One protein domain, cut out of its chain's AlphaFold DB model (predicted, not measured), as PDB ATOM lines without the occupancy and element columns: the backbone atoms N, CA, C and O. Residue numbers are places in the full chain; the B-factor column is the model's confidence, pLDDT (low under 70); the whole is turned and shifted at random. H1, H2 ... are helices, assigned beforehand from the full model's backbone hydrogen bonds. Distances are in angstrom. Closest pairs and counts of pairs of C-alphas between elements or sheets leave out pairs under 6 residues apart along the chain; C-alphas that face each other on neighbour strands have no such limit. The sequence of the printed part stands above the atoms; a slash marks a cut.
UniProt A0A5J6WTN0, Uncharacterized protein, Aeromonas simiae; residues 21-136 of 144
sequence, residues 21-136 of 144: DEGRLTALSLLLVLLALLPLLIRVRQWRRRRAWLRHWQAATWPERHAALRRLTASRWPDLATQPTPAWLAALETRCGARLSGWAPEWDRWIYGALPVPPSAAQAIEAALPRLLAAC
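This is residues 21 to 136 of the 144 residues of an uncharacterized protein of Aeromonas simiae (UniProt A0A5J6WTN0). A long, nearly straight helix, H1, makes an arm, of which residues 22 to 49 stick out together with residue 21 before it, from a compact head that holds five shorter helices, H2 to H6. In the head, H2 and H6 stand near each other, and H4 and H5, which touch at a steep tilt of 47 degrees, join them at opposite ends: H5 touches H2 at residues 62 to 66 of H2, and H4 touches H6 at residues 131 to 135 of H6. The printed part has 116 residues with six named helices, H1 to H6 in order, and no named strand: all helix. It is only just loose, close to extended, with a radius of gyration of the C-alphas of 20.1 A, and spans 73 by 28 by 20 A, the arm making the length.

Find C-alpha 22 at (158.085, 187.886, 149.579); from there H1, residues 22 to 59, runs 55.0 A. H2 takes residues 62 to 76, 21.6 A; H3 78 to 82; H4 85 to 96; H5 101 to 111; and H6 119 to 135, 24.8 A, ending at C-alpha 135 at (159.216, 166.637, 109.262).

Begin at H2, the hub. H1, with residue 57 alone, only just touches it in a hairpin, with 3 pairs of C-alphas within 8 A; the closest are Trp 57 and Arg 65, 5.9 A. H5 touches H2 at a steep tilt of 52 degrees, closest C-alphas Pro 63 and Ile 111, 4.9 A. H4 touches H6 at Cys 96 and Ala 135, their closest C-alphas, 6.0 A. H1 and H4 are apart. In H4 every O i to N i+4 pair is within hydrogen-bond range; H1 has 32 of 34, H2 10 of 11, H6 11 of 13, H5 3 of 7 with 5 of 8 O i to N i+3 pairs, and H3 0 of 1 with 1 of 2.

Asp 21 and Ala 114 hold the C-alphas farthest apart, 73.9 A. The printed part has no cut, no link is long, and no printed residue is under 70 in pLDDT.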
ATOM      1  N   ASP A  21     157.866 183.766 152.235       82.25
ATOM      2  CA  ASP A  21     158.363 185.134 152.245       82.25
ATOM      3  C   ASP A  21     158.230 185.767 150.845       82.25
ATOM      4  O   ASP A  21     158.137 185.081 149.816       82.25
ATOM      5  N   GLU A  22     158.209 187.097 150.808       79.38
ATOM      6  CA  GLU A  22     158.085 187.886 149.579       79.38
ATOM      7  C   GLU A  22     159.211 187.591 148.572       79.38
ATOM      8  O   GLU A  22     158.994 187.628 147.357       79.38
ATOM      9  N   GLY A  23     160.400 187.217 149.047       84.44
ATOM     10  CA  GLY A  23     161.534 186.805 148.223       84.44
ATOM     11  C   GLY A  23     161.312 185.455 147.539       84.44
ATOM     12  O   GLY A  23     161.611 185.319 146.354       84.44
ATOM     13  N   ARG A  24     160.721 184.469 148.222       83.94
ATOM     14  CA  ARG A  24     160.366 183.155 147.657       83.94
ATOM     15  C   ARG A  24     159.239 183.278 146.642       83.94
ATOM     16  O   ARG A  24     159.306 182.641 145.593       83.94
ATOM     17  N   LEU A  25     158.241 184.122 146.910       86.88
ATOM     18  CA  LEU A  25     157.184 184.441 145.944       86.88
ATOM     19  C   LEU A  25     157.754 185.115 144.689       86.88
ATOM     20  O   LEU A  25     157.406 184.727 143.574       86.88
ATOM     21  N   THR A  26     158.682 186.059 144.863       89.38
ATOM     22  CA  THR A  26     159.384 186.721 143.753       89.38
ATOM     23  C   THR A  26     160.259 185.742 142.964       89.38
ATOM     24  O   THR A  26     160.248 185.735 141.736       89.38
ATOM     25  N   ALA A  27     160.987 184.857 143.643       89.00
ATOM     26  CA  ALA A  27     161.806 183.841 142.988       89.00
ATOM     27  C   ALA A  27     160.952 182.847 142.181       89.00
ATOM     28  O   ALA A  27     161.302 182.508 141.050       89.00
ATOM     29  N   LEU A  28     159.813 182.410 142.728       92.06
ATOM     30  CA  LEU A  28     158.870 181.532 142.030       92.06
ATOM     31  C   LEU A  28     158.214 182.230 140.836       92.06
ATOM     32  O   LEU A  28     158.090 181.620 139.774       92.06
ATOM     33  N   SER A  29     157.833 183.504 140.966       91.00
ATOM     34  CA  SER A  29     157.258 184.263 139.852       91.00
ATOM     35  C   SER A  29     158.276 184.463 138.724       91.00
ATOM     36  O   SER A  29     157.952 184.220 137.561       91.00
ATOM     37  N   LEU A  30     159.533 184.777 139.051       94.12
ATOM     38  CA  LEU A  30     160.628 184.853 138.080       94.12
ATOM     39  C   LEU A  30     160.903 183.504 137.408       94.12
ATOM     40  O   LEU A  30     161.101 183.457 136.192       94.12
ATOM     41  N   LEU A  31     160.878 182.404 138.166       94.69
ATOM     42  CA  LEU A  31     161.050 181.062 137.613       94.69
ATOM     43  C   LEU A  31     159.945 180.731 136.603       94.69
ATOM     44  O   LEU A  31     160.244 180.241 135.515       94.69
ATOM     45  N   LEU A  32     158.685 181.037 136.926       94.56
ATOM     46  CA  LEU A  32     157.552 180.831 136.019       94.56
ATOM     47  C   LEU A  32     157.678 181.677 134.747       94.56
ATOM     48  O   LEU A  32     157.451 181.167 133.649       94.56
ATOM     49  N   VAL A  33     158.103 182.938 134.873       95.50
ATOM     50  CA  VAL A  33     158.378 183.812 133.723       95.50
ATOM     51  C   VAL A  33     159.485 183.223 132.845       95.50
ATOM     52  O   VAL A  33     159.323 183.142 131.626       95.50
ATOM     53  N   LEU A  34     160.586 182.751 133.435       94.56
ATOM     54  CA  LEU A  34     161.684 182.133 132.691       94.56
ATOM     55  C   LEU A  34     161.225 180.859 131.964       94.56
ATOM     56  O   LEU A  34     161.554 180.660 130.790       94.56
ATOM     57  N   LEU A  35     160.422 180.029 132.636       94.69
ATOM     58  CA  LEU A  35     159.861 178.806 132.067       94.69
ATOM     59  C   LEU A  35     158.939 179.109 130.878       94.69
ATOM     60  O   LEU A  35     158.970 178.394 129.877       94.69
ATOM     61  N   ALA A  36     158.161 180.192 130.957       92.56
ATOM     62  CA  ALA A  36     157.289 180.654 129.880       92.56
ATOM     63  C   ALA A  36     158.067 181.274 128.703       92.56
ATOM     64  O   ALA A  36     157.675 181.119 127.543       92.56
ATOM     65  N   LEU A  37     159.195 181.941 128.968       95.56
ATOM     66  CA  LEU A  37     160.048 182.542 127.935       95.56
ATOM     67  C   LEU A  37     160.845 181.503 127.137       95.56
ATOM     68  O   LEU A  37     161.096 181.696 125.945       95.56
ATOM     69  N   LEU A  38     161.231 180.387 127.755       93.56
ATOM     70  CA  LEU A  38     162.034 179.352 127.107       93.56
ATOM     71  C   LEU A  38     161.416 178.794 125.801       93.56
ATOM     72  O   LEU A  38     162.104 178.814 124.771       93.56
ATOM     73  N   PRO A  39     160.143 178.343 125.753       93.12
ATOM     74  CA  PRO A  39     159.537 177.857 124.513       93.12
ATOM     75  C   PRO A  39     159.414 178.959 123.456       93.12
ATOM     76  O   PRO A  39     159.562 178.678 122.263       93.12
ATOM     77  N   LEU A  40     159.202 180.214 123.866       94.06
ATOM     78  CA  LEU A  40     159.169 181.354 122.949       94.06
ATOM     79  C   LEU A  40     160.531 181.548 122.274       94.06
ATOM     80  O   LEU A  40     160.604 181.634 121.048       94.06
ATOM     81  N   LEU A  41     161.619 181.535 123.047       93.81
ATOM     82  CA  LEU A  41     162.981 181.645 122.519       93.81
ATOM     83  C   LEU A  41     163.319 180.493 121.565       93.81
ATOM     84  O   LEU A  41     163.921 180.721 120.510       93.81
ATOM     85  N   ILE A  42     162.898 179.267 121.891       90.50
ATOM     86  CA  ILE A  42     163.067 178.098 121.016       90.50
ATOM     87  C   ILE A  42     162.315 178.306 119.696       90.50
ATOM     88  O   ILE A  42     162.911 178.147 118.626       90.50
ATOM     89  N   ARG A  43     161.045 178.731 119.744       89.69
ATOM     90  CA  ARG A  43     160.236 179.000 118.542       89.69
ATOM     91  C   ARG A  43     160.828 180.110 117.681       89.69
ATOM     92  O   ARG A  43     160.939 179.941 116.469       89.69
ATOM     93  N   VAL A  44     161.277 181.213 118.285       91.94
ATOM     94  CA  VAL A  44     161.932 182.318 117.563       91.94
ATOM     95  C   VAL A  44     163.210 181.830 116.881       91.94
ATOM     96  O   VAL A  44     163.435 182.131 115.706       91.94
ATOM     97  N   ARG A  45     164.037 181.034 117.569       89.50
ATOM     98  CA  ARG A  45     165.249 180.445 116.978       89.50
ATOM     99  C   ARG A  45     164.925 179.522 115.807       89.50
ATOM    100  O   ARG A  45     165.547 179.657 114.754       89.50
ATOM    101  N   GLN A  46     163.951 178.627 115.954       87.25
ATOM    102  CA  GLN A  46     163.516 177.727 114.880       87.25
ATOM    103  C   GLN A  46     162.978 178.502 113.671       87.25
ATOM    104  O   GLN A  46     163.351 178.214 112.535       87.25
ATOM    105  N   TRP A  47     162.171 179.534 113.907       89.19
ATOM    106  CA  TRP A  47     161.635 180.391 112.854       89.19
ATOM    107  C   TRP A  47     162.732 181.159 112.109       89.19
ATOM    108  O   TRP A  47     162.736 181.175 110.878       89.19
ATOM    109  N   ARG A  48     163.707 181.737 112.828       90.25
ATOM    110  CA  ARG A  48     164.849 182.436 112.209       90.25
ATOM    111  C   ARG A  48     165.660 181.487 111.330       90.25
ATOM    112  O   ARG A  48     166.008 181.849 110.210       90.25
ATOM    113  N   ARG A  49     165.910 180.264 111.806       87.69
ATOM    114  CA  ARG A  49     166.620 179.222 111.044       87.69
ATOM    115  C   ARG A  49     165.855 178.809 109.798       87.69
ATOM    116  O   ARG A  49     166.431 178.800 108.719       87.69
ATOM    117  N   ARG A  50     164.553 178.547 109.929       88.50
ATOM    118  CA  ARG A  50     163.686 178.211 108.795       88.50
ATOM    119  C   ARG A  50     163.690 179.318 107.742       88.50
ATOM    120  O   ARG A  50     163.822 179.025 106.561       88.50
ATOM    121  N   ARG A  51     163.603 180.585 108.157       89.00
ATOM    122  CA  ARG A  51     163.693 181.731 107.240       89.00
ATOM    123  C   ARG A  51     165.055 181.844 106.565       89.00
ATOM    124  O   ARG A  51     165.109 182.119 105.374       89.00
ATOM    125  N   ALA A  52     166.149 181.660 107.299       88.50
ATOM    126  CA  ALA A  52     167.488 181.687 106.716       88.50
ATOM    127  C   ALA A  52     167.672 180.573 105.674       88.50
ATOM    128  O   ALA A  52     168.133 180.852 104.572       88.50
ATOM    129  N   TRP A  53     167.225 179.357 105.995       90.69
ATOM    130  CA  TRP A  53     167.249 178.220 105.077       90.69
ATOM    131  C   TRP A  53     166.412 178.483 103.818       90.69
ATOM    132  O   TRP A  53     166.903 178.292 102.714       90.69
ATOM    133  N   LEU A  54     165.187 179.008 103.966       89.88
ATOM    134  CA  LEU A  54     164.320 179.353 102.831       89.88
ATOM    135  C   LEU A  54     164.908 180.460 101.947       89.88
ATOM    136  O   LEU A  54     164.779 180.396 100.730       89.88
ATOM    137  N   ARG A  55     165.578 181.461 102.533       89.06
ATOM    138  CA  ARG A  55     166.278 182.491 101.750       89.06
ATOM    139  C   ARG A  55     167.416 181.896 100.928       89.06
ATOM    140  O   ARG A  55     167.540 182.228  99.756       89.06
ATOM    141  N   HIS A  56     168.213 181.006 101.522       89.19
ATOM    142  CA  HIS A  56     169.251 180.296 100.777       89.19
ATOM    143  C   HIS A  56     168.639 179.427  99.673       89.19
ATOM    144  O   HIS A  56     169.081 179.507  98.539       89.19
ATOM    145  N   TRP A  57     167.577 178.673  99.973       89.88
ATOM    146  CA  TRP A  57     166.855 177.862  98.990       89.88
ATOM    147  C   TRP A  57     166.401 178.671  97.765       89.88
ATOM    148  O   TRP A  57     166.590 178.241  96.632       89.88
ATOM    149  N   GLN A  58     165.828 179.857  97.985       90.06
ATOM    150  CA  GLN A  58     165.348 180.721  96.905       90.06
ATOM    151  C   GLN A  58     166.485 181.245  96.022       90.06
ATOM    152  O   GLN A  58     166.317 181.303  94.806       90.06
ATOM    153  N   ALA A  59     167.628 181.589  96.621       90.06
ATOM    154  CA  ALA A  59     168.809 182.067  95.903       90.06
ATOM    155  C   ALA A  59     169.641 180.939  95.263       90.06
ATOM    156  O   ALA A  59     170.454 181.210  94.386       90.06
ATOM    157  N   ALA A  60     169.451 179.698  95.711       89.00
ATOM    158  CA  ALA A  60     170.244 178.548  95.304       89.00
ATOM    159  C   ALA A  60     169.862 178.029  93.912       89.00
ATOM    160  O   ALA A  60     168.681 177.952  93.545       89.00
ATOM    161  N   THR A  61     170.880 177.582  93.182       90.75
ATOM    162  CA  THR A  61     170.744 176.793  91.953       90.75
ATOM    163  C   THR A  61     170.160 175.406  92.253       90.75
ATOM    164  O   THR A  61     170.152 174.946  93.395       90.75
ATOM    165  N   TRP A  62     169.664 174.689  91.241       89.38
ATOM    166  CA  TRP A  62     169.113 173.339  91.435       89.38
ATOM    167  C   TRP A  62     170.080 172.336  92.091       89.38
ATOM    168  O   TRP A  62     169.651 171.645  93.020       89.38
ATOM    169  N   PRO A  63     171.372 172.285  91.717       90.38
ATOM    170  CA  PRO A  63     172.344 171.436  92.404       90.38
ATOM    171  C   PRO A  63     172.504 171.772  93.890       90.38
ATOM    172  O   PRO A  63     172.515 170.880  94.742       90.38
ATOM    173  N   GLU A  64     172.558 173.061  94.220       90.38
ATOM    174  CA  GLU A  64     172.647 173.541  95.602       90.38
ATOM    175  C   GLU A  64     171.370 173.234  96.390       90.38
ATOM    176  O   GLU A  64     171.441 172.795  97.538       90.38
ATOM    177  N   ARG A  65     170.195 173.374  95.765       91.12
ATOM    178  CA  ARG A  65     168.899 172.967  96.328       91.12
ATOM    179  C   ARG A  65     168.875 171.471  96.639       91.12
ATOM    180  O   ARG A  65     168.484 171.074  97.737       91.12
ATOM    181  N   HIS A  66     169.348 170.629  95.723       91.62
ATOM    182  CA  HIS A  66     169.472 169.195  95.979       91.62
ATOM    183  C   HIS A  66     170.393 168.910  97.173       91.62
ATOM    184  O   HIS A  66     169.983 168.221  98.111       91.62
ATOM    185  N   ALA A  67     171.591 169.501  97.205       91.12
ATOM    186  CA  ALA A  67     172.507 169.360  98.335       91.12
ATOM    187  C   ALA A  67     171.877 169.852  99.651       91.12
ATOM    188  O   ALA A  67     172.011 169.208 100.695       91.12
ATOM    189  N   ALA A  68     171.127 170.955  99.611       90.81
ATOM    190  CA  ALA A  68     170.412 171.500 100.755       90.81
ATOM    191  C   ALA A  68     169.358 170.537 101.306       90.81
ATOM    192  O   ALA A  68     169.300 170.335 102.521       90.81
ATOM    193  N   LEU A  69     168.563 169.912 100.435       91.19
ATOM    194  CA  LEU A  69     167.578 168.901 100.821       91.19
ATOM    195  C   LEU A  69     168.234 167.631 101.363       91.19
ATOM    196  O   LEU A  69     167.770 167.084 102.365       91.19
ATOM    197  N   ARG A  70     169.335 167.179 100.757       92.12
ATOM    198  CA  ARG A  70     170.103 166.026 101.249       92.12
ATOM    199  C   ARG A  70     170.637 166.294 102.655       92.12
ATOM    200  O   ARG A  70     170.414 165.485 103.549       92.12
ATOM    201  N   ARG A  71     171.229 167.469 102.896       90.06
ATOM    202  CA  ARG A  71     171.698 167.889 104.233       90.06
ATOM    203  C   ARG A  71     170.554 168.009 105.242       90.06
ATOM    204  O   ARG A  71     170.675 167.533 106.370       90.06
ATOM    205  N   LEU A  72     169.439 168.625 104.840       90.00
ATOM    206  CA  LEU A  72     168.248 168.778 105.680       90.00
ATOM    207  C   LEU A  72     167.721 167.409 106.133       90.00
ATOM    208  O   LEU A  72     167.519 167.185 107.324       90.00
ATOM    209  N   THR A  73     167.537 166.490 105.189       91.62
ATOM    210  CA  THR A  73     166.951 165.171 105.450       91.62
ATOM    211  C   THR A  73     167.915 164.262 106.210       91.62
ATOM    212  O   THR A  73     167.495 163.637 107.180       91.62
ATOM    213  N   ALA A  74     169.214 164.291 105.893       91.31
ATOM    214  CA  ALA A  74     170.248 163.570 106.638       91.31
ATOM    215  C   ALA A  74     170.350 164.010 108.109       91.31
ATOM    216  O   ALA A  74     170.620 163.190 108.982       91.31
ATOM    217  N   SER A  75     170.092 165.291 108.411       88.12
ATOM    218  CA  SER A  75     170.133 165.791 109.793       88.12
ATOM    219  C   SER A  75     169.066 165.166 110.700       88.12
ATOM    220  O   SER A  75     169.283 165.019 111.902       88.12
ATOM    221  N   ARG A  76     167.917 164.793 110.125       89.38
ATOM    222  CA  ARG A  76     166.820 164.123 110.834       89.38
ATOM    223  C   ARG A  76     166.917 162.603 110.727       89.38
ATOM    224  O   ARG A  76     166.552 161.908 111.677       89.38
ATOM    225  N   TRP A  77     167.378 162.124 109.577       91.56
ATOM    226  CA  TRP A  77     167.408 160.729 109.164       91.56
ATOM    227  C   TRP A  77     168.775 160.380 108.560       91.56
ATOM    228  O   TRP A  77     168.950 160.450 107.341       91.56
ATOM    229  N   PRO A  78     169.758 160.021 109.402       90.50
ATOM    230  CA  PRO A  78     171.132 159.780 108.956       90.50
ATOM    231  C   PRO A  78     171.249 158.658 107.920       90.50
ATOM    232  O   PRO A  78     172.115 158.702 107.052       90.50
ATOM    233  N   ASP A  79     170.342 157.683 107.972       92.69
ATOM    234  CA  ASP A  79     170.260 156.550 107.051       92.69
ATOM    235  C   ASP A  79     169.991 156.968 105.597       92.69
ATOM    236  O   ASP A  79     170.377 156.263 104.667       92.69
ATOM    237  N   LEU A  80     169.382 158.137 105.378       92.62
ATOM    238  CA  LEU A  80     169.124 158.662 104.039       92.62
ATOM    239  C   LEU A  80     170.371 159.243 103.361       92.62
ATOM    240  O   LEU A  80     170.361 159.435 102.145       92.62
ATOM    241  N   ALA A  81     171.439 159.532 104.113       90.19
ATOM    242  CA  ALA A  81     172.619 160.223 103.593       90.19
ATOM    243  C   ALA A  81     173.353 159.428 102.500       90.19
ATOM    244  O   ALA A  81     173.910 160.023 101.578       90.19
ATOM    245  N   THR A  82     173.328 158.097 102.581       91.25
ATOM    246  CA  THR A  82     174.003 157.191 101.636       91.25
ATOM    247  C   THR A  82     173.069 156.628 100.571       91.25
ATOM    248  O   THR A  82     173.530 155.984  99.632       91.25
ATOM    249  N   GLN A  83     171.759 156.871 100.679       93.00
ATOM    250  CA  GLN A  83     170.799 156.328  99.723       93.00
ATOM    251  C   GLN A  83     170.939 157.002  98.353       93.00
ATOM    252  O   GLN A  83     171.123 158.226  98.308       93.00
ATOM    253  N   PRO A  84     170.810 156.243  97.249       91.88
ATOM    254  CA  PRO A  84     170.749 156.813  95.907       91.88
ATOM    255  C   PRO A  84     169.479 157.655  95.734       91.88
ATOM    256  O   PRO A  84     168.486 157.437  96.435       91.88
ATOM    257  N   THR A  85     169.494 158.601  94.789       92.12
ATOM    258  CA  THR A  85     168.417 159.586  94.584       92.12
ATOM    259  C   THR A  85     167.012 158.969  94.521       92.12
ATOM    260  O   THR A  85     166.140 159.445  95.250       92.12
ATOM    261  N   PRO A  86     166.760 157.879  93.765       92.94
ATOM    262  CA  PRO A  86     165.418 157.299  93.684       92.94
ATOM    263  C   PRO A  86     164.918 156.747  95.026       92.94
ATOM    264  O   PRO A  86     163.788 157.018  95.433       92.94
ATOM    265  N   ALA A  87     165.778 156.020  95.748       93.56
ATOM    266  CA  ALA A  87     165.446 155.462  97.059       93.56
ATOM    267  C   ALA A  87     165.229 156.569  98.098       93.56
ATOM    268  O   ALA A  87     164.285 156.514  98.887       93.56
ATOM    269  N   TRP A  88     166.058 157.613  98.041       94.56
ATOM    270  CA  TRP A  88     165.924 158.789  98.887       94.56
ATOM    271  C   TRP A  88     164.579 159.496  98.674       94.56
ATOM    272  O   TRP A  88     163.870 159.746  99.647       94.56
ATOM    273  N   LEU A  89     164.182 159.767  97.425       93.75
ATOM    274  CA  LEU A  89     162.902 160.415  97.112       93.75
ATOM    275  C   LEU A  89     161.698 159.573  97.554       93.75
ATOM    276  O   LEU A  89     160.755 160.117  98.131       93.75
ATOM    277  N   ALA A  90     161.745 158.253  97.351       93.88
ATOM    278  CA  ALA A  90     160.709 157.342  97.834       93.88
ATOM    279  C   ALA A  90     160.592 157.374  99.369       93.88
ATOM    280  O   ALA A  90     159.490 157.469  99.911       93.88
ATOM    281  N   ALA A  91     161.723 157.391 100.080       92.94
ATOM    282  CA  ALA A  91     161.728 157.499 101.534       92.94
ATOM    283  C   ALA A  91     161.134 158.830 102.029       92.94
ATOM    284  O   ALA A  91     160.437 158.845 103.047       92.94
ATOM    285  N   LEU A  92     161.362 159.944 101.321       92.12
ATOM    286  CA  LEU A  92     160.723 161.229 101.643       92.12
ATOM    287  C   LEU A  92     159.209 161.196 101.439       92.12
ATOM    288  O   LEU A  92     158.464 161.794 102.219       92.12
ATOM    289  N   GLU A  93     158.731 160.482 100.429       93.06
ATOM    290  CA  GLU A  93     157.298 160.306 100.247       93.06
ATOM    291  C   GLU A  93     156.679 159.527 101.406       93.06
ATOM    292  O   GLU A  93     155.693 159.977 101.987       93.06
ATOM    293  N   THR A  94     157.307 158.429 101.829       91.81
ATOM    294  CA  THR A  94     156.829 157.633 102.966       91.81
ATOM    295  C   THR A  94     156.877 158.402 104.287       91.81
ATOM    296  O   THR A  94     155.952 158.309 105.090       91.81
ATOM    297  N   ARG A  95     157.948 159.164 104.544       91.50
ATOM    298  CA  ARG A  95     158.169 159.802 105.854       91.50
ATOM    299  C   ARG A  95     157.498 161.164 106.005       91.50
ATOM    300  O   ARG A  95     157.163 161.550 107.123       91.50
ATOM    301  N   CYS A  96     157.331 161.909 104.913       89.12
ATOM    302  CA  CYS A  96     156.828 163.289 104.942       89.12
ATOM    303  C   CYS A  96     155.530 163.471 104.144       89.12
ATOM    304  O   CYS A  96     154.961 164.566 104.159       89.12
ATOM    305  N   GLY A  97     155.094 162.461 103.382       86.50
ATOM    306  CA  GLY A  97     154.009 162.601 102.407       86.50
ATOM    307  C   GLY A  97     154.368 163.523 101.234       86.50
ATOM    308  O   GLY A  97     153.480 164.045 100.559       86.50
ATOM    309  N   ALA A  98     155.659 163.796 101.020       85.38
ATOM    310  CA  ALA A  98     156.139 164.617  99.915       85.38
ATOM    311  C   ALA A  98     156.206 163.757  98.646       85.38
ATOM    312  O   ALA A  98     157.137 162.975  98.487       85.38
ATOM    313  N   ARG A  99     155.219 163.898  97.750       88.00
ATOM    314  CA  ARG A  99     155.131 163.150  96.482       88.00
ATOM    315  C   ARG A  99     156.203 163.597  95.487       88.00
ATOM    316  O   ARG A  99     155.929 164.371  94.574       88.00
ATOM    317  N   LEU A 100     157.436 163.159  95.714       87.94
ATOM    318  CA  LEU A 100     158.600 163.494  94.892       87.94
ATOM    319  C   LEU A 100     159.147 162.286  94.124       87.94
ATOM    320  O   LEU A 100     159.960 162.472  93.223       87.94
ATOM    321  N   SER A 101     158.697 161.066  94.441       88.31
ATOM    322  CA  SER A 101     159.184 159.835  93.803       88.31
ATOM    323  C   SER A 101     158.930 159.800  92.293       88.31
ATOM    324  O   SER A 101     159.761 159.287  91.550       88.31
ATOM    325  N   GLY A 102     157.837 160.414  91.826       88.31
ATOM    326  CA  GLY A 102     157.490 160.494  90.404       88.31
ATOM    327  C   GLY A 102     158.512 161.241  89.543       88.31
ATOM    328  O   GLY A 102     158.535 161.036  88.339       88.31
ATOM    329  N   TRP A 103     159.374 162.057  90.153       89.19
ATOM    330  CA  TRP A 103     160.434 162.793  89.461       89.19
ATOM    331  C   TRP A 103     161.797 162.103  89.530       89.19
ATOM    332  O   TRP A 103     162.770 162.629  88.998       89.19
ATOM    333  N   ALA A 104     161.900 160.945  90.189       89.56
ATOM    334  CA  ALA A 104     163.154 160.204  90.298       89.56
ATOM    335  C   ALA A 104     163.857 159.921  88.951       89.56
ATOM    336  O   ALA A 104     165.085 160.017  88.934       89.56
ATOM    337  N   PRO A 105     163.156 159.611  87.835       88.69
ATOM    338  CA  PRO A 105     163.814 159.333  86.554       88.69
ATOM    339  C   PRO A 105     164.541 160.549  85.965       88.69
ATOM    340  O   PRO A 105     165.599 160.409  85.349       88.69
ATOM    341  N   GLU A 106     163.987 161.750  86.142       90.19
ATOM    342  CA  GLU A 106     164.539 162.990  85.593       90.19
ATOM    343  C   GLU A 106     165.383 163.779  86.599       90.19
ATOM    344  O   GLU A 106     166.157 164.645  86.190       90.19
ATOM    345  N   TRP A 107     165.284 163.470  87.895       90.50
ATOM    346  CA  TRP A 107     165.927 164.233  88.962       90.50
ATOM    347  C   TRP A 107     167.431 164.396  88.742       90.50
ATOM    348  O   TRP A 107     167.941 165.513  88.716       90.50
ATOM    349  N   ASP A 108     168.156 163.303  88.507       89.12
ATOM    350  CA  ASP A 108     169.608 163.377  88.311       89.12
ATOM    351  C   ASP A 108     169.971 164.138  87.024       89.12
ATOM    352  O   ASP A 108     171.001 164.807  86.968       89.12
ATOM    353  N   ARG A 109     169.101 164.127  86.005       89.25
ATOM    354  CA  ARG A 109     169.295 164.900  84.765       89.25
ATOM    355  C   ARG A 109     169.103 166.399  84.968       89.25
ATOM    356  O   ARG A 109     169.721 167.178  84.252       89.25
ATOM    357  N   TRP A 110     168.272 166.794  85.924       90.19
ATOM    358  CA  TRP A 110     168.092 168.187  86.325       90.19
ATOM    359  C   TRP A 110     169.220 168.711  87.206       90.19
ATOM    360  O   TRP A 110     169.574 169.885  87.141       90.19
ATOM    361  N   ILE A 111     169.739 167.846  88.078       89.44
ATOM    362  CA  ILE A 111     170.766 168.206  89.056       89.44
ATOM    363  C   ILE A 111     172.164 168.154  88.442       89.44
ATOM    364  O   ILE A 111     172.974 169.041  88.691       89.44
ATOM    365  N   TYR A 112     172.464 167.117  87.662       85.25
ATOM    366  CA  TYR A 112     173.803 166.862  87.123       85.25
ATOM    367  C   TYR A 112     173.874 166.990  85.601       85.25
ATOM    368  O   TYR A 112     174.966 167.051  85.040       85.25
ATOM    369  N   GLY A 113     172.727 167.011  84.922       82.56
ATOM    370  CA  GLY A 113     172.651 167.203  83.480       82.56
ATOM    371  C   GLY A 113     172.395 168.657  83.088       82.56
ATOM    372  O   GLY A 113     172.120 169.522  83.912       82.56
ATOM    373  N   ALA A 114     172.445 168.915  81.783       79.94
ATOM    374  CA  ALA A 114     172.125 170.218  81.199       79.94
ATOM    375  C   ALA A 114     170.609 170.445  81.013       79.94
ATOM    376  O   ALA A 114     170.206 171.372  80.311       79.94
ATOM    377  N   LEU A 115     169.758 169.578  81.577       84.06
ATOM    378  CA  LEU A 115     168.318 169.659  81.368       84.06
ATOM    379  C   LEU A 115     167.706 170.671  82.351       84.06
ATOM    380  O   LEU A 115     167.825 170.477  83.562       84.06
ATOM    381  N   PRO A 116     167.024 171.728  81.878       86.19
ATOM    382  CA  PRO A 116     166.354 172.658  82.775       86.19
ATOM    383  C   PRO A 116     165.195 171.969  83.504       86.19
ATOM    384  O   PRO A 116     164.482 171.142  82.931       86.19
ATOM    385  N   VAL A 117     164.974 172.342  84.767       88.62
ATOM    386  CA  VAL A 117     163.823 171.845  85.532       88.62
ATOM    387  C   VAL A 117     162.543 172.462  84.978       88.62
ATOM    388  O   VAL A 117     162.447 173.692  84.917       88.62
ATOM    389  N   PRO A 118     161.539 171.650  84.606       91.00
ATOM    390  CA  PRO A 118     160.279 172.184  84.125       91.00
ATOM    391  C   PRO A 118     159.555 172.949  85.247       91.00
ATOM    392  O   PRO A 118     159.615 172.554  86.418       91.00
ATOM    393  N   PRO A 119     158.819 174.026  84.920       89.62
ATOM    394  CA  PRO A 119     158.169 174.874  85.920       89.62
ATOM    395  C   PRO A 119     157.149 174.111  86.778       89.62
ATOM    396  O   PRO A 119     156.993 174.415  87.958       89.62
ATOM    397  N   SER A 120     156.498 173.086  86.223       90.25
ATOM    398  CA  SER A 120     155.579 172.207  86.952       90.25
ATOM    399  C   SER A 120     156.283 171.394  88.045       90.25
ATOM    400  O   SER A 120     155.789 171.323  89.170       90.25
ATOM    401  N   ALA A 121     157.458 170.828  87.751       90.00
ATOM    402  CA  ALA A 121     158.256 170.105  88.739       90.00
ATOM    403  C   ALA A 121     158.790 171.052  89.817       90.00
ATOM    404  O   ALA A 121     158.700 170.744  91.006       90.00
ATOM    405  N   ALA A 122     159.263 172.237  89.419       90.38
ATOM    406  CA  ALA A 122     159.691 173.269  90.357       90.38
ATOM    407  C   ALA A 122     158.568 173.622  91.346       90.38
ATOM    408  O   ALA A 122     158.763 173.535  92.555       90.38
ATOM    409  N   GLN A 123     157.365 173.926  90.847       91.06
ATOM    410  CA  GLN A 123     156.206 174.236  91.687       91.06
ATOM    411  C   GLN A 123     155.812 173.075  92.608       91.06
ATOM    412  O   GLN A 123     155.498 173.305  93.775       91.06
ATOM    413  N   ALA A 124     155.861 171.830  92.124       90.62
ATOM    414  CA  ALA A 124     155.570 170.655  92.944       90.62
ATOM    415  C   ALA A 124     156.571 170.495  94.104       90.62
ATOM    416  O   ALA A 124     156.168 170.202  95.233       90.62
ATOM    417  N   ILE A 125     157.861 170.738  93.851       90.88
ATOM    418  CA  ILE A 125     158.912 170.701  94.877       90.88
ATOM    419  C   ILE A 125     158.701 171.828  95.896       90.88
ATOM    420  O   ILE A 125     158.712 171.571  97.101       90.88
ATOM    421  N   GLU A 126     158.431 173.054  95.438       92.00
ATOM    422  CA  GLU A 126     158.128 174.194  96.316       92.00
ATOM    423  C   GLU A 126     156.882 173.920  97.186       92.00
ATOM    424  O   GLU A 126     156.885 174.184  98.389       92.00
ATOM    425  N   ALA A 127     155.842 173.296  96.623       91.62
ATOM    426  CA  ALA A 127     154.638 172.892  97.355       91.62
ATOM    427  C   ALA A 127     154.891 171.761  98.375       91.62
ATOM    428  O   ALA A 127     154.129 171.604  99.336       91.62
ATOM    429  N   ALA A 128     155.959 170.977  98.204       91.44
ATOM    430  CA  ALA A 128     156.366 169.934  99.143       91.44
ATOM    431  C   ALA A 128     157.214 170.470 100.313       91.44
ATOM    432  O   ALA A 128     157.208 169.870 101.396       91.44
ATOM    433  N   LEU A 129     157.893 171.614 100.151       90.19
ATOM    434  CA  LEU A 129     158.779 172.193 101.172       90.19
ATOM    435  C   LEU A 129     158.136 172.375 102.553       90.19
ATOM    436  O   LEU A 129     158.804 172.067 103.542       90.19
ATOM    437  N   PRO A 130     156.877 172.837 102.700       89.69
ATOM    438  CA  PRO A 130     156.272 172.979 104.020       89.69
ATOM    439  C   PRO A 130     156.186 171.652 104.780       89.69
ATOM    440  O   PRO A 130     156.437 171.638 105.984       89.69
ATOM    441  N   ARG A 131     155.885 170.547 104.082       91.00
ATOM    442  CA  ARG A 131     155.824 169.200 104.674       91.00
ATOM    443  C   ARG A 131     157.216 168.700 105.045       91.00
ATOM    444  O   ARG A 131     157.414 168.200 106.148       91.00
ATOM    445  N   LEU A 132     158.194 168.917 104.164       90.12
ATOM    446  CA  LEU A 132     159.592 168.571 104.427       90.12
ATOM    447  C   LEU A 132     160.148 169.324 105.637       90.12
ATOM    448  O   LEU A 132     160.750 168.709 106.506       90.12
ATOM    449  N   LEU A 133     159.892 170.629 105.746       88.62
ATOM    450  CA  LEU A 133     160.352 171.454 106.867       88.62
ATOM    451  C   LEU A 133     159.601 171.175 108.176       88.62
ATOM    452  O   LEU A 133     160.130 171.461 109.249       88.62
ATOM    453  N   ALA A 134     158.378 170.644 108.103       87.56
ATOM    454  CA  ALA A 134     157.652 170.164 109.276       87.56
ATOM    455  C   ALA A 134     158.241 168.842 109.799       87.56
ATOM    456  O   ALA A 134     158.388 168.681 111.008       87.56
ATOM    457  N   ALA A 135     158.618 167.924 108.901       88.56
ATOM    458  CA  ALA A 135     159.216 166.637 109.262       88.56
ATOM    459  C   ALA A 135     160.711 166.741 109.631       88.56
ATOM    460  O   ALA A 135     161.194 166.025 110.512       88.56
ATOM    461  N   CYS A 136     161.437 167.649 108.976       85.69
ATOM    462  CA  CYS A 136     162.865 167.897 109.141       85.69
ATOM    463  C   CYS A 136     163.086 169.365 109.547       85.69
ATOM    464  O   CYS A 136     163.157 170.239 108.675       85.69
TER     465      CYS A 136